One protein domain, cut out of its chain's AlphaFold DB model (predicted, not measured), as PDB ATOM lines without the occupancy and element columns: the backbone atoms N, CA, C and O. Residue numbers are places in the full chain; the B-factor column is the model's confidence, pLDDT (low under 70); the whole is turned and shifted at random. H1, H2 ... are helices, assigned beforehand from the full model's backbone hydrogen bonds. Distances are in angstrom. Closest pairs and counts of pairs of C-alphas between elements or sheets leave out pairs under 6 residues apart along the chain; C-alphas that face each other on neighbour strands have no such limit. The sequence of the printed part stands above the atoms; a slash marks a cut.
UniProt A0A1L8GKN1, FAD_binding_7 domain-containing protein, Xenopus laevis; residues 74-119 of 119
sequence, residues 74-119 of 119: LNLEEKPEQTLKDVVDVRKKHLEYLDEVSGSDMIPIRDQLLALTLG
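What this domain is: This is residues 74 to 119 of the 119 residues of the protein "FAD_binding_7 domain-containing protein" of Xenopus laevis (UniProt A0A1L8GKN1). A longer helix, H1, and a short helix, H2, lie towards opposite ends of a stretched-out chain, joined by a long link that loops out around residues 98 to 105; the two helices share no core. Residues 74 to 90 and 109 to 119 stick out. The printed part has 46 residues, with two named helices in the order H1, H2 and no named strand: class all helix. It is extended, with a radius of gyration of the C-alphas of 16.2 A and spans of 49 by 26 by 17 A.

Where its parts are: H1, residues 78 to 93, begins at C-alpha 78 (-19.352, -51.384, 27.311) and is 22.7 A long. H2, residues 111 to 117, ends at C-alpha 117 (-31.696, -14.268, 43.734) and is 10.3 A long.

How they stand to each other: H1 and H2 are apart, with no C-alpha of the one within 8 A of the other. In H1 every O i to N i+4 pair is within hydrogen-bond range, in H2 2 of 3.

The domain as a whole: The C-alphas of Leu 74 and Gly 119, the two farthest apart, are 49.4 A from each other. The printed part has no cut. The link from H1 to H2, 17 residues, is long. Mean pLDDT of the printed part is 79.7; residues 113 to 114 and 116 to 119 are under 70.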
ATOM      1  N   LEU A  74     -13.797 -46.066  21.716       81.06
ATOM      2  CA  LEU A  74     -13.983 -47.098  20.687       81.06
ATOM      3  C   LEU A  74     -15.136 -48.041  21.053       81.06
ATOM      4  O   LEU A  74     -16.004 -48.303  20.223       81.06
ATOM      5  N   ASN A  75     -15.220 -48.427  22.328       79.31
ATOM      6  CA  ASN A  75     -16.238 -49.347  22.832       79.31
ATOM      7  C   ASN A  75     -17.541 -48.590  23.114       79.31
ATOM      8  O   ASN A  75     -17.658 -47.864  24.101       79.31
ATOM      9  N   LEU A  76     -18.501 -48.718  22.198       74.88
ATOM     10  CA  LEU A  76     -19.816 -48.075  22.280       74.88
ATOM     11  C   LEU A  76     -20.797 -48.790  23.204       74.88
ATOM     12  O   LEU A  76     -21.728 -48.149  23.670       74.88
ATOM     13  N   GLU A  77     -20.598 -50.081  23.441       74.81
ATOM     14  CA  GLU A  77     -21.541 -50.927  24.181       74.81
ATOM     15  C   GLU A  77     -21.152 -51.027  25.661       74.81
ATOM     16  O   GLU A  77     -21.978 -50.802  26.540       74.81
ATOM     17  N   GLU A  78     -19.864 -51.232  25.942       75.00
ATOM     18  CA  GLU A  78     -19.352 -51.384  27.311       75.00
ATOM     19  C   GLU A  78     -19.405 -50.081  28.122       75.00
ATOM     20  O   GLU A  78     -19.633 -50.087  29.331       75.00
ATOM     21  N   LYS A  79     -19.184 -48.932  27.470       80.50
ATOM     22  CA  LYS A  79     -19.103 -47.630  28.151       80.50
ATOM     23  C   LYS A  79     -20.445 -47.185  28.745       80.50
ATOM     24  O   LYS A  79     -20.437 -46.786  29.911       80.50
ATOM     25  N   PRO A  80     -21.576 -47.245  28.014       81.50
ATOM     26  CA  PRO A  80     -22.890 -46.990  28.594       81.50
ATOM     27  C   PRO A  80     -23.207 -47.925  29.756       81.50
ATOM     28  O   PRO A  80     -23.658 -47.451  30.791       81.50
ATOM     29  N   GLU A  81     -22.921 -49.224  29.627       83.44
ATOM     30  CA  GLU A  81     -23.198 -50.189  30.693       83.44
ATOM     31  C   GLU A  81     -22.401 -49.878  31.966       83.44
ATOM     32  O   GLU A  81     -22.969 -49.848  33.058       83.44
ATOM     33  N   GLN A  82     -21.104 -49.583  31.834       85.06
ATOM     34  CA  GLN A  82     -20.276 -49.188  32.972       85.06
ATOM     35  C   GLN A  82     -20.767 -47.877  33.593       85.06
ATOM     36  O   GLN A  82     -20.922 -47.797  34.806       85.06
ATOM     37  N   THR A  83     -21.094 -46.881  32.765       86.56
ATOM     38  CA  THR A  83     -21.609 -45.587  33.240       86.56
ATOM     39  C   THR A  83     -22.912 -45.767  34.018       86.56
ATOM     40  O   THR A  83     -23.084 -45.173  35.077       86.56
ATOM     41  N   LEU A  84     -23.823 -46.616  33.533       85.88
ATOM     42  CA  LEU A  84     -25.076 -46.920  34.225       85.88
ATOM     43  C   LEU A  84     -24.825 -47.603  35.572       85.88
ATOM     44  O   LEU A  84     -25.458 -47.234  36.559       85.88
ATOM     45  N   LYS A  85     -23.894 -48.563  35.632       88.06
ATOM     46  CA  LYS A  85     -23.499 -49.214  36.891       88.06
ATOM     47  C   LYS A  85     -22.938 -48.200  37.883       88.06
ATOM     48  O   LYS A  85     -23.398 -48.157  39.020       88.06
ATOM     49  N   ASP A  86     -22.034 -47.338  37.430       89.50
ATOM     50  CA  ASP A  86     -21.409 -46.314  38.266       89.50
ATOM     51  C   ASP A  86     -22.452 -45.321  38.810       89.50
ATOM     52  O   ASP A  86     -22.455 -45.018  40.003       89.50
ATOM     53  N   VAL A  87     -23.389 -44.866  37.968       86.75
ATOM     54  CA  VAL A  87     -24.492 -43.979  38.382       86.75
ATOM     55  C   VAL A  87     -25.383 -44.657  39.422       86.75
ATOM     56  O   VAL A  87     -25.716 -44.050  40.440       86.75
ATOM     57  N   VAL A  88     -25.748 -45.923  39.206       88.06
ATOM     58  CA  VAL A  88     -26.566 -46.692  40.155       88.06
ATOM     59  C   VAL A  88     -25.841 -46.871  41.490       88.06
ATOM     60  O   VAL A  88     -26.457 -46.722  42.545       88.06
ATOM     61  N   ASP A  89     -24.544 -47.164  41.469       92.00
ATOM     62  CA  ASP A  89     -23.754 -47.369  42.682       92.00
ATOM     63  C   ASP A  89     -23.566 -46.076  43.482       92.00
ATOM     64  O   ASP A  89     -23.622 -46.107  44.713       92.00
ATOM     65  N   VAL A  90     -23.394 -44.935  42.811       88.88
ATOM     66  CA  VAL A  90     -23.365 -43.617  43.462       88.88
ATOM     67  C   VAL A  90     -24.724 -43.299  44.083       88.88
ATOM     68  O   VAL A  90     -24.779 -42.951  45.261       88.88
ATOM     69  N   ARG A  91     -25.823 -43.504  43.347       87.75
ATOM     70  CA  ARG A  91     -27.187 -43.261  43.845       87.75
ATOM     71  C   ARG A  91     -27.543 -44.123  45.057       87.75
ATOM     72  O   ARG A  91     -28.173 -43.639  45.985       87.75
ATOM     73  N   LYS A  92     -27.080 -45.376  45.104       87.88
ATOM     74  CA  LYS A  92     -27.249 -46.248  46.284       87.88
ATOM     75  C   LYS A  92     -26.471 -45.768  47.509       87.88
ATOM     76  O   LYS A  92     -26.907 -46.014  48.628       87.88
ATOM     77  N   LYS A  93     -25.301 -45.156  47.308       90.75
ATOM     78  CA  LYS A  93     -24.446 -44.655  48.397       90.75
ATOM     79  C   LYS A  93     -24.914 -43.310  48.946       90.75
ATOM     80  O   LYS A  93     -24.640 -43.032  50.105       90.75
ATOM     81  N   HIS A  94     -25.596 -42.519  48.121       86.88
ATOM     82  CA  HIS A  94     -25.966 -41.134  48.401       86.88
ATOM     83  C   HIS A  94     -27.477 -40.925  48.314       86.88
ATOM     84  O   HIS A  94     -27.973 -40.112  47.532       86.88
ATOM     85  N   LEU A  95     -28.214 -41.689  49.121       84.12
ATOM     86  CA  LEU A  95     -29.674 -41.605  49.188       84.12
ATOM     87  C   LEU A  95     -30.147 -40.243  49.719       84.12
ATOM     88  O   LEU A  95     -31.246 -39.816  49.394       84.12
ATOM     89  N   GLU A  96     -29.310 -39.529  50.479       86.94
ATOM     90  CA  GLU A  96     -29.615 -38.202  51.022       86.94
ATOM     91  C   GLU A  96     -29.819 -37.111  49.954       86.94
ATOM     92  O   GLU A  96     -30.384 -36.059  50.251       86.94
ATOM     93  N   TYR A  97     -29.380 -37.361  48.718       83.31
ATOM     94  CA  TYR A  97     -29.546 -36.462  47.576       83.31
ATOM     95  C   TYR A  97     -30.558 -36.992  46.560       83.31
ATOM     96  O   TYR A  97     -30.539 -36.564  45.413       83.31
ATOM     97  N   LEU A  98     -31.431 -37.925  46.937       83.44
ATOM     98  CA  LEU A  98     -32.484 -38.434  46.061       83.44
ATOM     99  C   LEU A  98     -33.852 -38.041  46.603       83.44
ATOM    100  O   LEU A  98     -34.144 -38.225  47.781       83.44
ATOM    101  N   ASP A  99     -34.701 -37.514  45.727       83.38
ATOM    102  CA  ASP A  99     -36.102 -37.280  46.057       83.38
ATOM    103  C   ASP A  99     -36.882 -38.602  46.020       83.38
ATOM    104  O   ASP A  99     -36.950 -39.267  44.983       83.38
ATOM    105  N   GLU A 100     -37.502 -38.981  47.138       79.88
ATOM    106  CA  GLU A 100     -38.237 -40.247  47.275       79.88
ATOM    107  C   GLU A 100     -39.487 -40.315  46.384       79.88
ATOM    108  O   GLU A 100     -39.944 -41.406  46.039       79.88
ATOM    109  N   VAL A 101     -40.045 -39.158  46.005       82.50
ATOM    110  CA  VAL A 101     -41.295 -39.077  45.237       82.50
ATOM    111  C   VAL A 101     -41.033 -39.084  43.734       82.50
ATOM    112  O   VAL A 101     -41.650 -39.864  43.007       82.50
ATOM    113  N   SER A 102     -40.139 -38.224  43.242       80.12
ATOM    114  CA  SER A 102     -39.850 -38.109  41.807       80.12
ATOM    115  C   SER A 102     -38.687 -38.984  41.334       80.12
ATOM    116  O   SER A 102     -38.560 -39.217  40.133       80.12
ATOM    117  N   GLY A 103     -37.830 -39.462  42.243       79.31
ATOM    118  CA  GLY A 103     -36.588 -40.159  41.894       79.31
ATOM    119  C   GLY A 103     -35.523 -39.250  41.267       79.31
ATOM    120  O   GLY A 103     -34.571 -39.755  40.668       79.31
ATOM    121  N   SER A 104     -35.698 -37.929  41.368       78.75
ATOM    122  CA  SER A 104     -34.759 -36.929  40.850       78.75
ATOM    123  C   SER A 104     -33.604 -36.695  41.823       78.75
ATOM    124  O   SER A 104     -33.761 -36.840  43.036       78.75
ATOM    125  N   ASP A 105     -32.450 -36.291  41.292       82.06
ATOM    126  CA  ASP A 105     -31.307 -35.896  42.113       82.06
ATOM    127  C   ASP A 105     -31.560 -34.494  42.717       82.06
ATOM    128  O   ASP A 105     -31.902 -33.540  42.016       82.06
ATOM    129  N   MET A 106     -31.393 -34.367  44.033       81.62
ATOM    130  CA  MET A 106     -31.585 -33.151  44.822       81.62
ATOM    131  C   MET A 106     -30.248 -32.453  45.060       81.62
ATOM    132  O   MET A 106     -29.290 -33.056  45.544       81.62
ATOM    133  N   ILE A 107     -30.188 -31.150  44.787       78.25
ATOM    134  CA  ILE A 107     -28.990 -30.338  45.027       78.25
ATOM    135  C   ILE A 107     -29.280 -29.315  46.127       78.25
ATOM    136  O   ILE A 107     -30.125 -28.438  45.923       78.25
ATOM    137  N   PRO A 108     -28.584 -29.363  47.278       75.81
ATOM    138  CA  PRO A 108     -28.752 -28.352  48.311       75.81
ATOM    139  C   PRO A 108     -28.168 -27.019  47.835       75.81
ATOM    140  O   PRO A 108     -26.978 -26.902  47.527       75.81
ATOM    141  N   ILE A 109     -29.007 -25.990  47.795       77.25
ATOM    142  CA  ILE A 109     -28.589 -24.629  47.465       77.25
ATOM    143  C   ILE A 109     -28.130 -23.946  48.755       77.25
ATOM    144  O   ILE A 109     -28.829 -23.975  49.763       77.25
ATOM    145  N   ARG A 110     -26.942 -23.329  48.739       78.69
ATOM    146  CA  ARG A 110     -26.430 -22.575  49.895       78.69
ATOM    147  C   ARG A 110     -27.258 -21.307  50.117       78.69
ATOM    148  O   ARG A 110     -27.531 -20.592  49.156       78.69
ATOM    149  N   ASP A 111     -27.515 -20.956  51.376       78.12
ATOM    150  CA  ASP A 111     -28.295 -19.763  51.763       78.12
ATOM    151  C   ASP A 111     -27.777 -18.457  51.137       78.12
ATOM    152  O   ASP A 111     -28.545 -17.571  50.772       78.12
ATOM    153  N   GLN A 112     -26.461 -18.355  50.944       75.69
ATOM    154  CA  GLN A 112     -25.825 -17.203  50.298       75.69
ATOM    155  C   GLN A 112     -26.287 -16.994  48.847       75.69
ATOM    156  O   GLN A 112     -26.366 -15.858  48.393       75.69
ATOM    157  N   LEU A 113     -26.594 -18.073  48.120       69.44
ATOM    158  CA  LEU A 113     -27.084 -18.006  46.740       69.44
ATOM    159  C   LEU A 113     -28.578 -17.674  46.687       69.44
ATOM    160  O   LEU A 113     -29.000 -16.958  45.788       69.44
ATOM    161  N   LEU A 114     -29.356 -18.134  47.672       69.00
ATOM    162  CA  LEU A 114     -30.769 -17.770  47.835       69.00
ATOM    163  C   LEU A 114     -30.943 -16.268  48.114       69.00
ATOM    164  O   LEU A 114     -31.858 -15.641  47.588       69.00
ATOM    165  N   ALA A 115     -30.039 -15.674  48.896       70.44
ATOM    166  CA  ALA A 115     -30.066 -14.243  49.196       70.44
ATOM    167  C   ALA A 115     -29.750 -13.350  47.979       70.44
ATOM    168  O   ALA A 115     -30.195 -12.208  47.930       70.44
ATOM    169  N   LEU A 116     -28.990 -13.855  47.002       67.00
ATOM    170  CA  LEU A 116     -28.621 -13.125  45.782       67.00
ATOM    171  C   LEU A 116     -29.725 -13.126  44.716       67.00
ATOM    172  O   LEU A 116     -29.725 -12.253  43.855       67.00
ATOM    173  N   THR A 117     -30.635 -14.103  44.743       57.94
ATOM    174  CA  THR A 117     -31.696 -14.268  43.734       57.94
ATOM    175  C   THR A 117     -33.049 -13.698  44.162       57.94
ATOM    176  O   THR A 117     -33.888 -13.441  43.303       57.94
ATOM    177  N   LEU A 118     -33.269 -13.495  45.465       60.28
ATOM    178  CA  LEU A 118     -34.504 -12.938  46.043       60.28
ATOM    179  C   LEU A 118     -34.373 -11.463  46.485       60.28
ATOM    180  O   LEU A 118     -35.276 -10.955  47.152       60.28
ATOM    181  N   GLY A 119     -33.253 -10.809  46.154       48.66
ATOM    182  CA  GLY A 119     -32.976  -9.394  46.434       48.66
ATOM    183  C   GLY A 119     -33.376  -8.464  45.299       48.66
ATOM    184  O   GLY A 119     -33.110  -8.821  44.131       48.66
TER     185      GLY A 119